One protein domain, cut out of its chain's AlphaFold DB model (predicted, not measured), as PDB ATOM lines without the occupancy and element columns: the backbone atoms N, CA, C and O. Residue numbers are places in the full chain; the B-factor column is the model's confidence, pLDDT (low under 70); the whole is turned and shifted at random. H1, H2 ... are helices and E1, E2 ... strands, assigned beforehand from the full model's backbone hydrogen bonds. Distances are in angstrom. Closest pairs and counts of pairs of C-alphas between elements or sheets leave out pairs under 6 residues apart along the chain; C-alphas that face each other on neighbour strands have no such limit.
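Overview. This is residues 17 to 117 of the 245 residues of an uncharacterized protein of Sphingomonas sp. LH128 (UniProt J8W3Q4). Four nearly aligned helices make the body, with H3 in the middle, the helical hairpin H1 and H2 on one side of it and H4 on the other. A small sheet of three short strands packs near the end of H3 and the start of H4. The printed part has 101 residues, in the order E1 H1 H2 H3 E2 E3 H4, with the antiparallel sheet ordered E1, E3, E2. It is mostly helix and compact, with a radius of gyration of the C-alphas of 13.2 A and spans of 35 by 33 by 23 A.

Along the chain. E1, residues 17 to 19, begins at C-alpha 17 (-5.173, -23.432, -36.102). H1, residues 29 to 44, is 21.7 A long; H2, residues 49 to 59, is 15.9 A; H3, residues 65 to 79, is 21.0 A. E2 is residues 81 to 83 and E3 residues 90 to 94, 13.3 A long. H4, residues 97 to 115, is 27.0 A and ends at C-alpha 115 (-11.996, -43.170, -25.069).

Arrangement. H1, H2 and H3 form an up and down bundle, each running against the one before. H1 and H2 touch at a shallow tilt of 21 degrees, the C-alphas of Ala 41 and Asp 50 being closest at 5.2 A. H2 and H3 touch at 32 degrees, only just shallow, closest at C-alphas 57 and 71, 6.6 A. H4 touches H3, opposite ways at 11 degrees, closest at C-alphas 69 and 113, 6.8 A; H4 is apart from H1 and H2. N 18 and O 92 of E1 and E3 are 2.9 A apart, and N 82 and O 91 of the hairpin E2 and E3 3.0 A, both within hydrogen-bond range. H3 is on the sheet and stands up from it at 48 degrees; H1 and H4 only graze it. Every O i to N i+4 pair is within range in H1, H3 and H4, and 6 of 7 in H2.

Size, cuts and confidence. The C-alphas farthest apart, of Pro 46 and Gln 116, are 37.7 A apart. The printed part has no cut and no long link. Its mean pLDDT is 89.7, and residue 87 is under 70.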
ATOM      1  N   CYS A  17      -3.730 -23.256 -36.251       88.50
ATOM      2  CA  CYS A  17      -5.173 -23.432 -36.102       88.50
ATOM      3  C   CYS A  17      -5.531 -24.911 -36.099       88.50
ATOM      4  O   CYS A  17      -4.932 -25.704 -36.826       88.50
ATOM      5  N   TYR A  18      -6.550 -25.269 -35.329       90.69
ATOM      6  CA  TYR A  18      -7.057 -26.629 -35.234       90.69
ATOM      7  C   TYR A  18      -8.514 -26.699 -35.689       90.69
ATOM      8  O   TYR A  18      -9.324 -25.824 -35.375       90.69
ATOM      9  N   GLU A  19      -8.862 -27.755 -36.420       91.25
ATOM     10  CA  GLU A  19     -10.253 -28.064 -36.729       91.25
ATOM     11  C   GLU A  19     -11.018 -28.404 -35.445       91.25
ATOM     12  O   GLU A  19     -10.503 -29.096 -34.561       91.25
ATOM     13  N   LEU A  20     -12.282 -27.976 -35.367       91.69
ATOM     14  CA  LEU A  20     -13.171 -28.483 -34.328       91.69
ATOM     15  C   LEU A  20     -13.400 -29.990 -34.536       91.69
ATOM     16  O   LEU A  20     -13.781 -30.403 -35.637       91.69
ATOM     17  N   PRO A  21     -13.213 -30.816 -33.495       90.75
ATOM     18  CA  PRO A  21     -13.455 -32.244 -33.589       90.75
ATOM     19  C   PRO A  21     -14.940 -32.538 -33.812       90.75
ATOM     20  O   PRO A  21     -15.821 -31.785 -33.391       90.75
ATOM     21  N   ALA A  22     -15.224 -33.668 -34.461       88.06
ATOM     22  CA  ALA A  22     -16.591 -34.110 -34.688       88.06
ATOM     23  C   ALA A  22     -17.295 -34.404 -33.358       88.06
ATOM     24  O   ALA A  22     -16.751 -35.095 -32.492       88.06
ATOM     25  N   LEU A  23     -18.526 -33.911 -33.210       89.44
ATOM     26  CA  LEU A  23     -19.327 -34.202 -32.029       89.44
ATOM     27  C   LEU A  23     -19.632 -35.704 -31.946       89.44
ATOM     28  O   LEU A  23     -19.947 -36.321 -32.967       89.44
ATOM     29  N   PRO A  24     -19.553 -36.298 -30.745       84.81
ATOM     30  CA  PRO A  24     -19.933 -37.687 -30.563       84.81
ATOM     31  C   PRO A  24     -21.428 -37.906 -30.822       84.81
ATOM     32  O   PRO A  24     -22.256 -37.011 -30.647       84.81
ATOM     33  N   ALA A  25     -21.786 -39.134 -31.188       76.06
ATOM     34  CA  ALA A  25     -23.177 -39.566 -31.218       76.06
ATOM     35  C   ALA A  25     -23.805 -39.479 -29.810       76.06
ATOM     36  O   ALA A  25     -23.130 -39.749 -28.818       76.06
ATOM     37  N   GLY A  26     -25.088 -39.111 -29.727       73.88
ATOM     38  CA  GLY A  26     -25.800 -38.935 -28.448       73.88
ATOM     39  C   GLY A  26     -25.810 -37.498 -27.911       73.88
ATOM     40  O   GLY A  26     -26.215 -37.258 -26.780       73.88
ATOM     41  N   VAL A  27     -25.372 -36.507 -28.696       82.62
ATOM     42  CA  VAL A  27     -25.662 -35.102 -28.371       82.62
ATOM     43  C   VAL A  27     -27.138 -34.826 -28.659       82.62
ATOM     44  O   VAL A  27     -27.598 -34.986 -29.789       82.62
ATOM     45  N   GLY A  28     -27.882 -34.402 -27.636       78.31
ATOM     46  CA  GLY A  28     -29.311 -34.128 -27.744       78.31
ATOM     47  C   GLY A  28     -29.674 -33.009 -28.718       78.31
ATOM     48  O   GLY A  28     -28.867 -32.127 -29.024       78.31
ATOM     49  N   TYR A  29     -30.936 -33.006 -29.156       81.38
ATOM     50  CA  TYR A  29     -31.483 -31.983 -30.051       81.38
ATOM     51  C   TYR A  29     -31.378 -30.566 -29.467       81.38
ATOM     52  O   TYR A  29     -30.962 -29.646 -30.173       81.38
ATOM     53  N   ASP A  30     -31.691 -30.386 -28.182       86.81
ATOM     54  CA  ASP A  30     -31.661 -29.070 -27.530       86.81
ATOM     55  C   ASP A  30     -30.245 -28.484 -27.516       86.81
ATOM     56  O   ASP A  30     -30.021 -27.359 -27.969       86.81
ATOM     57  N   LEU A  31     -29.256 -29.282 -27.094       92.25
ATOM     58  CA  LEU A  31     -27.857 -28.856 -27.107       92.25
ATOM     59  C   LEU A  31     -27.361 -28.609 -28.535       92.25
ATOM     60  O   LEU A  31     -26.690 -27.611 -28.781       92.25
ATOM     61  N   THR A  32     -27.738 -29.464 -29.487       92.12
ATOM     62  CA  THR A  32     -27.428 -29.268 -30.911       92.12
ATOM     63  C   THR A  32     -28.014 -27.956 -31.436       92.12
ATOM     64  O   THR A  32     -27.352 -27.224 -32.166       92.12
ATOM     65  N   THR A  33     -29.228 -27.599 -31.019       93.00
ATOM     66  CA  THR A  33     -29.888 -26.342 -31.395       93.00
ATOM     67  C   THR A  33     -29.150 -25.131 -30.825       93.00
ATOM     68  O   THR A  33     -28.933 -24.146 -31.538       93.00
ATOM     69  N   HIS A  34     -28.710 -25.201 -29.565       95.12
ATOM     70  CA  HIS A  34     -27.873 -24.162 -28.961       95.12
ATOM     71  C   HIS A  34     -26.527 -24.023 -29.679       95.12
ATOM     72  O   HIS A  34     -26.113 -22.906 -29.990       95.12
ATOM     73  N   ILE A  35     -25.887 -25.148 -30.000       95.81
ATOM     74  CA  ILE A  35     -24.630 -25.211 -30.750       95.81
ATOM     75  C   ILE A  35     -24.769 -24.581 -32.137       95.81
ATOM     76  O   ILE A  35     -23.942 -23.754 -32.517       95.81
ATOM     77  N   ASN A  36     -25.822 -24.925 -32.878       94.38
ATOM     78  CA  ASN A  36     -26.065 -24.371 -34.207       94.38
ATOM     79  C   ASN A  36     -26.345 -22.869 -34.135       94.38
ATOM     80  O   ASN A  36     -25.768 -22.105 -34.899       94.38
ATOM     81  N   SER A  37     -27.137 -22.429 -33.153       93.88
ATOM     82  CA  SER A  37     -27.402 -21.003 -32.943       93.88
ATOM     83  C   SER A  37     -26.116 -20.226 -32.650       93.88
ATOM     84  O   SER A  37     -25.897 -19.156 -33.215       93.88
ATOM     85  N   TYR A  38     -25.255 -20.765 -31.783       95.31
ATOM     86  CA  TYR A  38     -23.944 -20.189 -31.488       95.31
ATOM     87  C   TYR A  38     -23.063 -20.130 -32.738       95.31
ATOM     88  O   TYR A  38     -22.532 -19.072 -33.060       95.31
ATOM     89  N   ARG A  39     -22.958 -21.239 -33.476       93.94
ATOM     90  CA  ARG A  39     -22.193 -21.323 -34.724       93.94
ATOM     91  C   ARG A  39     -22.649 -20.268 -35.731       93.94
ATOM     92  O   ARG A  39     -21.817 -19.542 -36.268       93.94
ATOM     93  N   ASP A  40     -23.953 -20.149 -35.944       92.56
ATOM     94  CA  ASP A  40     -24.526 -19.175 -36.870       92.56
ATOM     95  C   ASP A  40     -24.226 -17.736 -36.439       92.56
ATOM     96  O   ASP A  40     -23.986 -16.878 -37.288       92.56
ATOM     97  N   ALA A  41     -24.202 -17.462 -35.133       92.50
ATOM     98  CA  ALA A  41     -23.844 -16.148 -34.615       92.50
ATOM     99  C   ALA A  41     -22.351 -15.831 -34.739       92.50
ATOM    100  O   ALA A  41     -22.018 -14.686 -35.018       92.50
ATOM    101  N   VAL A  42     -21.462 -16.817 -34.596       90.56
ATOM    102  CA  VAL A  42     -20.022 -16.622 -34.840       90.56
ATOM    103  C   VAL A  42     -19.750 -16.322 -36.317       90.56
ATOM    104  O   VAL A  42     -18.912 -15.482 -36.626       90.56
ATOM    105  N   ILE A  43     -20.459 -16.988 -37.234       90.19
ATOM    106  CA  ILE A  43     -20.245 -16.826 -38.682       90.19
ATOM    107  C   ILE A  43     -20.911 -15.544 -39.206       90.19
ATOM    108  O   ILE A  43     -20.307 -14.788 -39.959       90.19
ATOM    109  N   ASN A  44     -22.173 -15.311 -38.835       88.31
ATOM    110  CA  ASN A  44     -23.041 -14.315 -39.475       88.31
ATOM    111  C   ASN A  44     -23.649 -13.297 -38.496       88.31
ATOM    112  O   ASN A  44     -24.425 -12.428 -38.904       88.31
ATOM    113  N   GLY A  45     -23.408 -13.449 -37.196       82.38
ATOM    114  CA  GLY A  45     -24.047 -12.642 -36.166       82.38
ATOM    115  C   GLY A  45     -23.401 -11.266 -35.991       82.38
ATOM    116  O   GLY A  45     -22.253 -11.059 -36.369       82.38
ATOM    117  N   PRO A  46     -24.135 -10.303 -35.407       83.69
ATOM    118  CA  PRO A  46     -23.530  -9.072 -34.921       83.69
ATOM    119  C   PRO A  46     -22.601  -9.365 -33.734       83.69
ATOM    120  O   PRO A  46     -22.877 -10.273 -32.943       83.69
ATOM    121  N   ASP A  47     -21.555  -8.549 -33.585       77.56
ATOM    122  CA  ASP A  47     -20.580  -8.645 -32.493       77.56
ATOM    123  C   ASP A  47     -21.263  -8.783 -31.118       77.56
ATOM    124  O   ASP A  47     -22.175  -8.023 -30.777       77.56
ATOM    125  N   GLY A  48     -20.823  -9.764 -30.322       76.69
ATOM    126  CA  GLY A  48     -21.292 -10.014 -28.953       76.69
ATOM    127  C   GLY A  48     -22.542 -10.893 -28.829       76.69
ATOM    128  O   GLY A  48     -22.850 -11.366 -27.735       76.69
ATOM    129  N   ARG A  49     -23.261 -11.179 -29.924       86.19
ATOM    130  CA  ARG A  49     -24.415 -12.104 -29.895       86.19
ATOM    131  C   ARG A  49     -24.003 -13.550 -29.612       86.19
ATOM    132  O   ARG A  49     -24.771 -14.330 -29.049       86.19
ATOM    133  N   ASP A  50     -22.803 -13.918 -30.031       88.75
ATOM    134  CA  ASP A  50     -22.214 -15.227 -29.793       88.75
ATOM    135  C   ASP A  50     -21.974 -15.494 -28.296       88.75
ATOM    136  O   ASP A  50     -22.151 -16.627 -27.855       88.75
ATOM    137  N   GLU A  51     -21.683 -14.469 -27.489       92.75
ATOM    138  CA  GLU A  51     -21.547 -14.603 -26.031       92.75
ATOM    139  C   GLU A  51     -22.854 -15.005 -25.349       92.75
ATOM    140  O   GLU A  51     -22.883 -15.960 -24.568       92.75
ATOM    141  N   GLU A  52     -23.955 -14.332 -25.684       91.38
ATOM    142  CA  GLU A  52     -25.279 -14.665 -25.149       91.38
ATOM    143  C   GLU A  52     -25.690 -16.095 -25.523       91.38
ATOM    144  O   GLU A  52     -26.227 -16.841 -24.701       91.38
ATOM    145  N   LEU A  53     -25.406 -16.508 -26.759       93.25
ATOM    146  CA  LEU A  53     -25.751 -17.842 -27.242       93.25
ATOM    147  C   LEU A  53     -24.841 -18.925 -26.662       93.25
ATOM    148  O   LEU A  53     -25.316 -20.022 -26.359       93.25
ATOM    149  N   PHE A  54     -23.570 -18.614 -26.419       96.00
ATOM    150  CA  PHE A  54     -22.664 -19.513 -25.720       96.00
ATOM    151  C   PHE A  54     -23.113 -19.774 -24.274       96.00
ATOM    152  O   PHE A  54     -23.018 -20.904 -23.789       96.00
ATOM    153  N   LEU A  55     -23.682 -18.778 -23.585       95.50
ATOM    154  CA  LEU A  55     -24.240 -18.982 -22.242       95.50
ATOM    155  C   LEU A  55     -25.367 -20.027 -22.220       95.50
ATOM    156  O   LEU A  55     -25.514 -20.734 -21.219       95.50
ATOM    157  N   ASN A  56     -26.113 -20.198 -23.316       95.19
ATOM    158  CA  ASN A  56     -27.109 -21.268 -23.432       95.19
ATOM    159  C   ASN A  56     -26.443 -22.652 -23.493       95.19
ATOM    160  O   ASN A  56     -26.848 -23.560 -22.772       95.19
ATOM    161  N   ILE A  57     -25.351 -22.798 -24.253       96.19
ATOM    162  CA  ILE A  57     -24.540 -24.032 -24.271       96.19
ATOM    163  C   ILE A  57     -23.977 -24.316 -22.873       96.19
ATOM    164  O   ILE A  57     -24.047 -25.439 -22.370       96.19
ATOM    165  N   LYS A  58     -23.437 -23.291 -22.206       95.25
ATOM    166  CA  LYS A  58     -22.824 -23.424 -20.880       95.25
ATOM    167  C   LYS A  58     -23.837 -23.799 -19.797       95.25
ATOM    168  O   LYS A  58     -23.526 -24.637 -18.946       95.25
ATOM    169  N   SER A  59     -25.032 -23.211 -19.832       94.69
ATOM    170  CA  SER A  59     -26.110 -23.470 -18.868       94.69
ATOM    171  C   SER A  59     -26.894 -24.757 -19.139       94.69
ATOM    172  O   SER A  59     -27.507 -25.280 -18.208       94.69
ATOM    173  N   HIS A  60     -26.813 -25.318 -20.353       93.44
ATOM    174  CA  HIS A  60     -27.414 -26.613 -20.680       93.44
ATOM    175  C   HIS A  60     -26.953 -27.700 -19.702       93.44
ATOM    176  O   HIS A  60     -25.750 -27.922 -19.511       93.44
ATOM    177  N   LYS A  61     -27.899 -28.396 -19.069       91.50
ATOM    178  CA  LYS A  61     -27.591 -29.492 -18.147       91.50
ATOM    179  C   LYS A  61     -27.259 -30.738 -18.964       91.50
ATOM    180  O   LYS A  61     -28.159 -31.387 -19.478       91.50
ATOM    181  N   ALA A  62     -25.970 -31.067 -19.048       88.06
ATOM    182  CA  ALA A  62     -25.514 -32.251 -19.766       88.06
ATOM    183  C   ALA A  62     -26.149 -33.521 -19.181       88.06
ATOM    184  O   ALA A  62     -26.093 -33.745 -17.967       88.06
ATOM    185  N   ARG A  63     -26.743 -34.335 -20.052       81.69
ATOM    186  CA  ARG A  63     -27.435 -35.580 -19.685       81.69
ATOM    187  C   ARG A  63     -26.534 -36.811 -19.741       81.69
ATOM    188  O   ARG A  63     -26.786 -37.788 -19.045       81.69
ATOM    189  N   GLY A  64     -25.442 -36.726 -20.493       84.25
ATOM    190  CA  GLY A  64     -24.479 -37.807 -20.651       84.25
ATOM    191  C   GLY A  64     -23.113 -37.311 -21.106       84.25
ATOM    192  O   GLY A  64     -22.905 -36.123 -21.368       84.25
ATOM    193  N   LEU A  65     -22.178 -38.251 -21.209       88.12
ATOM    194  CA  LEU A  65     -20.812 -38.000 -21.661       88.12
ATOM    195  C   LEU A  65     -20.732 -37.306 -23.042       88.12
ATOM    196  O   LEU A  65     -19.937 -36.370 -23.154       88.12
ATOM    197  N   PRO A  66     -21.554 -37.654 -24.059       89.56
ATOM    198  CA  PRO A  66     -21.535 -36.952 -25.346       89.56
ATOM    199  C   PRO A  66     -21.791 -35.444 -25.224       89.56
ATOM    200  O   PRO A  66     -21.066 -34.635 -25.801       89.56
ATOM    201  N   GLU A  67     -22.781 -35.049 -24.417       91.06
ATOM    202  CA  GLU A  67     -23.100 -33.639 -24.177       91.06
ATOM    203  C   GLU A  67     -22.012 -32.935 -23.345       91.06
ATOM    204  O   GLU A  67     -21.738 -31.756 -23.567       91.06
ATOM    205  N   VAL A  68     -21.343 -33.643 -22.425       93.88
ATOM    206  CA  VAL A  68     -20.170 -33.109 -21.706       93.88
ATOM    207  C   VAL A  68     -19.034 -32.806 -22.682       93.88
ATOM    208  O   VAL A  68     -18.495 -31.703 -22.652       93.88
ATOM    209  N   ILE A  69     -18.705 -33.745 -23.573       94.19
ATOM    210  CA  ILE A  69     -17.675 -33.563 -24.606       94.19
ATOM    211  C   ILE A  69     -18.020 -32.375 -25.502       94.19
ATOM    212  O   ILE A  69     -17.183 -31.495 -25.693       94.19
ATOM    213  N   ALA A  70     -19.265 -32.298 -25.985       94.88
ATOM    214  CA  ALA A  70     -19.727 -31.178 -26.798       94.88
ATOM    215  C   ALA A  70     -19.520 -29.837 -26.078       94.88
ATOM    216  O   ALA A  70     -18.944 -28.907 -26.639       94.88
ATOM    217  N   LYS A  71     -19.907 -29.741 -24.802       96.06
ATOM    218  CA  LYS A  71     -19.697 -28.523 -24.009       96.06
ATOM    219  C   LYS A  71     -18.219 -28.172 -23.831       96.06
ATOM    220  O   LYS A  71     -17.894 -26.992 -23.890       96.06
ATOM    221  N   VAL A  72     -17.336 -29.154 -23.633       95.69
ATOM    222  CA  VAL A  72     -15.884 -28.917 -23.532       95.69
ATOM    223  C   VAL A  72     -15.329 -28.374 -24.850       95.69
ATOM    224  O   VAL A  72     -14.607 -27.382 -24.829       95.69
ATOM    225  N   ILE A  73     -15.713 -28.956 -25.990       95.88
ATOM    226  CA  ILE A  73     -15.287 -28.494 -27.324       95.88
ATOM    227  C   ILE A  73     -15.714 -27.045 -27.560       95.88
ATOM    228  O   ILE A  73     -14.909 -26.222 -27.988       95.88
ATOM    229  N   TYR A  74     -16.972 -26.716 -27.261       96.38
ATOM    230  CA  TYR A  74     -17.487 -25.367 -27.487       96.38
ATOM    231  C   TYR A  74     -16.993 -24.349 -26.457       96.38
ATOM    232  O   TYR A  74     -16.872 -23.180 -26.805       96.38
ATOM    233  N   GLN A  75     -16.659 -24.767 -25.233       96.12
ATOM    234  CA  GLN A  75     -15.935 -23.920 -24.278       96.12
ATOM    235  C   GLN A  75     -14.530 -23.611 -24.799       96.12
ATOM    236  O   GLN A  75     -14.156 -22.447 -24.848       96.12
ATOM    237  N   LEU A  76     -13.805 -24.620 -25.290       95.38
ATOM    238  CA  LEU A  76     -12.474 -24.432 -25.862       95.38
ATOM    239  C   LEU A  76     -12.500 -23.507 -27.085       95.38
ATOM    240  O   LEU A  76     -11.687 -22.596 -27.186       95.38
ATOM    241  N   HIS A  77     -13.463 -23.696 -27.991       95.31
ATOM    242  CA  HIS A  77     -13.657 -22.766 -29.100       95.31
ATOM    243  C   HIS A  77     -13.981 -21.355 -28.599       95.31
ATOM    244  O   HIS A  77     -13.451 -20.393 -29.131       95.31
ATOM    245  N   PHE A  78     -14.843 -21.202 -27.591       94.81
ATOM    246  CA  PHE A  78     -15.197 -19.888 -27.057       94.81
ATOM    247  C   PHE A  78     -14.014 -19.144 -26.424       94.81
ATOM    248  O   PHE A  78     -13.982 -17.914 -26.497       94.81
ATOM    249  N   ASP A  79     -13.077 -19.872 -25.818       93.81
ATOM    250  CA  ASP A  79     -11.884 -19.310 -25.182       93.81
ATOM    251  C   ASP A  79     -10.783 -18.993 -26.213       93.81
ATOM    252  O   ASP A  79     -10.092 -17.986 -26.084       93.81
ATOM    253  N   HIS A  80     -10.701 -19.773 -27.297       92.56
ATOM    254  CA  HIS A  80      -9.697 -19.641 -28.361       92.56
ATOM    255  C   HIS A  80     -10.356 -19.501 -29.748       92.56
ATOM    256  O   HIS A  80     -10.132 -20.310 -30.659       92.56
ATOM    257  N   ARG A  81     -11.247 -18.509 -29.890       87.31
ATOM    258  CA  ARG A  81     -12.147 -18.375 -31.053       87.31
ATOM    259  C   ARG A  81     -11.383 -18.215 -32.359       87.31
ATOM    260  O   ARG A  81     -10.418 -17.456 -32.456       87.31
ATOM    261  N   GLY A  82     -11.894 -18.856 -33.400       88.19
ATOM    262  CA  GLY A  82     -11.392 -18.697 -34.751       88.19
ATOM    263  C   GLY A  82     -12.430 -19.065 -35.796       88.19
ATOM    264  O   GLY A  82     -13.276 -19.936 -35.598       88.19
ATOM    265  N   LEU A  83     -12.337 -18.403 -36.943       87.50
ATOM    266  CA  LEU A  83     -13.129 -18.711 -38.123       87.50
ATOM    267  C   LEU A  83     -12.175 -18.956 -39.292       87.50
ATOM    268  O   LEU A  83     -11.300 -18.135 -39.577       87.50
ATOM    269  N   ALA A  84     -12.319 -20.102 -39.950       84.88
ATOM    270  CA  ALA A  84     -11.572 -20.413 -41.154       84.88
ATOM    271  C   ALA A  84     -12.002 -19.467 -42.284       84.88
ATOM    272  O   ALA A  84     -13.185 -19.385 -42.615       84.88
ATOM    273  N   MET A  85     -11.038 -18.763 -42.884       72.81
ATOM    274  CA  MET A  85     -11.290 -17.770 -43.941       72.81
ATOM    275  C   MET A  85     -11.913 -18.357 -45.213       72.81
ATOM    276  O   MET A  85     -12.484 -17.617 -46.009       72.81
ATOM    277  N   ASP A  86     -11.764 -19.659 -45.431       73.75
ATOM    278  CA  ASP A  86     -12.109 -20.344 -46.674       73.75
ATOM    279  C   ASP A  86     -13.425 -21.132 -46.611       73.75
ATOM    280  O   ASP A  86     -13.887 -21.607 -47.649       73.75
ATOM    281  N   SER A  87     -14.023 -21.312 -45.426       68.50
ATOM    282  CA  SER A  87     -15.032 -22.366 -45.265       68.50
ATOM    283  C   SER A  87     -16.170 -22.109 -44.274       68.50
ATOM    284  O   SER A  87     -16.976 -23.017 -44.069       68.50
ATOM    285  N   ASP A  88     -16.296 -20.923 -43.664       81.38
ATOM    286  CA  ASP A  88     -17.294 -20.658 -42.601       81.38
ATOM    287  C   ASP A  88     -17.268 -21.740 -41.492       81.38
ATOM    288  O   ASP A  88     -18.276 -22.088 -40.858       81.38
ATOM    289  N   ARG A  89     -16.093 -22.350 -41.287       87.06
ATOM    290  CA  ARG A  89     -15.858 -23.388 -40.282       87.06
ATOM    291  C   ARG A  89     -15.220 -22.753 -39.066       87.06
ATOM    292  O   ARG A  89     -14.263 -21.992 -39.168       87.06
ATOM    293  N   LEU A  90     -15.750 -23.105 -37.906       91.06
ATOM    294  CA  LEU A  90     -15.161 -22.735 -36.629       91.06
ATOM    295  C   LEU A  90     -13.835 -23.485 -36.477       91.06
ATOM    296  O   LEU A  90     -13.753 -24.676 -36.797       91.06
ATOM    297  N   VAL A  91     -12.821 -22.790 -35.976       92.50
ATOM    298  CA  VAL A  91     -11.492 -23.334 -35.680       92.50
ATOM    299  C   VAL A  91     -11.028 -22.844 -34.312       92.50
ATOM    300  O   VAL A  91     -11.479 -21.811 -33.830       92.50
ATOM    301  N   ILE A  92     -10.129 -23.593 -33.684       93.00
ATOM    302  CA  ILE A  92      -9.455 -23.192 -32.445       93.00
ATOM    303  C   ILE A  92      -8.126 -22.544 -32.830       93.00
ATOM    304  O   ILE A  92      -7.340 -23.160 -33.557       93.00
ATOM    305  N   THR A  93      -7.878 -21.320 -32.372       91.62
ATOM    306  CA  THR A  93      -6.658 -20.558 -32.679       91.62
ATOM    307  C   THR A  93      -5.657 -20.649 -31.530       91.62
ATOM    308  O   THR A  93      -5.991 -20.416 -30.375       91.62
ATOM    309  N   GLU A  94      -4.407 -20.994 -31.826       90.69
ATOM    310  CA  GLU A  94      -3.319 -20.956 -30.843       90.69
ATOM    311  C   GLU A  94      -2.543 -19.649 -31.018       90.69
ATOM    312  O   GLU A  94      -1.723 -19.554 -31.934       90.69
ATOM    313  N   SER A  95      -2.799 -18.637 -30.180       86.94
ATOM    314  CA  SER A  95      -2.191 -17.306 -30.346       86.94
ATOM    315  C   SER A  95      -0.878 -17.150 -29.577       86.94
ATOM    316  O   SER A  95       0.035 -16.466 -30.050       86.94
ATOM    317  N   ASP A  96      -0.755 -17.786 -28.409       89.12
ATOM    318  CA  ASP A  96       0.431 -17.713 -27.556       89.12
ATOM    319  C   ASP A  96       0.767 -19.037 -26.825       89.12
ATOM    320  O   ASP A  96       0.159 -20.086 -27.043       89.12
ATOM    321  N   GLU A  97       1.812 -19.018 -25.985       88.56
ATOM    322  CA  GLU A  97       2.235 -20.193 -25.202       88.56
ATOM    323  C   GLU A  97       1.222 -20.594 -24.117       88.56
ATOM    324  O   GLU A  97       1.204 -21.759 -23.711       88.56
ATOM    325  N   GLN A  98       0.391 -19.663 -23.636       91.00
ATOM    326  CA  GLN A  98      -0.665 -19.981 -22.681       91.00
ATOM    327  C   GLN A  98      -1.799 -20.730 -23.390       91.00
ATOM    328  O   GLN A  98      -2.152 -21.823 -22.943       91.00
ATOM    329  N   ASP A  99      -2.269 -20.222 -24.532       90.19
ATOM    330  CA  ASP A  99      -3.251 -20.898 -25.386       90.19
ATOM    331  C   ASP A  99      -2.781 -22.311 -25.746       90.19
ATOM    332  O   ASP A  99      -3.510 -23.289 -25.591       90.19
ATOM    333  N   ARG A 100      -1.512 -22.454 -26.151       90.56
ATOM    334  CA  ARG A 100      -0.909 -23.761 -26.451       90.56
ATOM    335  C   ARG A 100      -1.018 -24.735 -25.280       90.56
ATOM    336  O   ARG A 100      -1.285 -25.922 -25.483       90.56
ATOM    337  N   ALA A 101      -0.734 -24.276 -24.064       91.88
ATOM    338  CA  ALA A 101      -0.790 -25.121 -22.879       91.88
ATOM    339  C   ALA A 101      -2.232 -25.543 -22.554       91.88
ATOM    340  O   ALA A 101      -2.466 -26.709 -22.224       91.88
ATOM    341  N   GLU A 102      -3.188 -24.623 -22.690       93.50
ATOM    342  CA  GLU A 102      -4.616 -24.863 -22.462       93.50
ATOM    343  C   GLU A 102      -5.201 -25.829 -23.507       93.50
ATOM    344  O   GLU A 102      -5.821 -26.829 -23.135       93.50
ATOM    345  N   ILE A 103      -4.894 -25.632 -24.793       93.00
ATOM    346  CA  ILE A 103      -5.312 -26.515 -25.893       93.00
ATOM    347  C   ILE A 103      -4.739 -27.927 -25.715       93.00
ATOM    348  O   ILE A 103      -5.468 -28.909 -25.860       93.00
ATOM    349  N   ARG A 104      -3.461 -28.067 -25.332       91.44
ATOM    350  CA  ARG A 104      -2.854 -29.386 -25.059       91.44
ATOM    351  C   ARG A 104      -3.482 -30.093 -23.864       91.44
ATOM    352  O   ARG A 104      -3.633 -31.314 -23.877       91.44
ATOM    353  N   LEU A 105      -3.834 -29.353 -22.814       92.62
ATOM    354  CA  LEU A 105      -4.556 -29.931 -21.684       92.62
ATOM    355  C   LEU A 105      -5.947 -30.403 -22.124       92.62
ATOM    356  O   LEU A 105      -6.354 -31.513 -21.774       92.62
ATOM    357  N   ALA A 106      -6.650 -29.593 -22.913       93.12
ATOM    358  CA  ALA A 106      -7.947 -29.956 -23.460       93.12
ATOM    359  C   ALA A 106      -7.861 -31.181 -24.380       93.12
ATOM    360  O   ALA A 106      -8.726 -32.046 -24.300       93.12
ATOM    361  N   GLU A 107      -6.801 -31.314 -25.178       93.25
ATOM    362  CA  GLU A 107      -6.541 -32.493 -26.010       93.25
ATOM    363  C   GLU A 107      -6.437 -33.772 -25.167       93.25
ATOM    364  O   GLU A 107      -7.089 -34.767 -25.480       93.25
ATOM    365  N   LEU A 108      -5.689 -33.740 -24.056       92.31
ATOM    366  CA  LEU A 108      -5.572 -34.881 -23.138       92.31
ATOM    367  C   LEU A 108      -6.909 -35.236 -22.479       92.31
ATOM    368  O   LEU A 108      -7.255 -36.413 -22.373       92.31
ATOM    369  N   LEU A 109      -7.667 -34.227 -22.042       92.75
ATOM    370  CA  LEU A 109      -8.980 -34.432 -21.432       92.75
ATOM    371  C   LEU A 109      -9.975 -35.003 -22.441       92.75
ATOM    372  O   LEU A 109     -10.656 -35.979 -22.144       92.75
ATOM    373  N   LEU A 110     -10.040 -34.432 -23.644       93.44
ATOM    374  CA  LEU A 110     -10.893 -34.930 -24.715       93.44
ATOM    375  C   LEU A 110     -10.491 -36.350 -25.110       93.44
ATOM    376  O   LEU A 110     -11.376 -37.178 -25.278       93.44
ATOM    377  N   ALA A 111      -9.199 -36.678 -25.174       91.50
ATOM    378  CA  ALA A 111      -8.752 -38.044 -25.437       91.50
ATOM    379  C   ALA A 111      -9.287 -39.051 -24.419       91.50
ATOM    380  O   ALA A 111      -9.804 -40.097 -24.815       91.50
ATOM    381  N   GLU A 112      -9.228 -38.719 -23.131       92.00
ATOM    382  CA  GLU A 112      -9.790 -39.561 -22.077       92.00
ATOM    383  C   GLU A 112     -11.316 -39.680 -22.203       92.00
ATOM    384  O   GLU A 112     -11.859 -40.780 -22.116       92.00
ATOM    385  N   LEU A 113     -12.020 -38.573 -22.457       91.75
ATOM    386  CA  LEU A 113     -13.479 -38.582 -22.592       91.75
ATOM    387  C   LEU A 113     -13.946 -39.357 -23.835       91.75
ATOM    388  O   LEU A 113     -14.843 -40.189 -23.730       91.75
ATOM    389  N   TYR A 114     -13.331 -39.142 -25.000       88.88
ATOM    390  CA  TYR A 114     -13.655 -39.881 -26.223       88.88
ATOM    391  C   TYR A 114     -13.346 -41.374 -26.087       88.88
ATOM    392  O   TYR A 114     -14.081 -42.184 -26.641       88.88
ATOM    393  N   SER A 115     -12.322 -41.756 -25.312       88.19
ATOM    394  CA  SER A 115     -11.996 -43.170 -25.069       88.19
ATOM    395  C   SER A 115     -13.081 -43.940 -24.306       88.19
ATOM    396  O   SER A 115     -13.112 -45.168 -24.347       88.19
ATOM    397  N   GLN A 116     -13.981 -43.230 -23.620       87.12
ATOM    398  CA  GLN A 116     -15.098 -43.823 -22.883       87.12
ATOM    399  C   GLN A 116     -16.348 -44.016 -23.755       87.12
ATOM    400  O   GLN A 116     -17.294 -44.679 -23.325       87.12
ATOM    401  N   ILE A 117     -16.377 -43.451 -24.966       84.62
ATOM    402  CA  ILE A 117     -17.468 -43.664 -25.918       84.62
ATOM    403  C   ILE A 117     -17.197 -44.959 -26.688       84.62
ATOM    404  O   ILE A 117     -16.088 -45.136 -27.186       84.62
TER     405      ILE A 117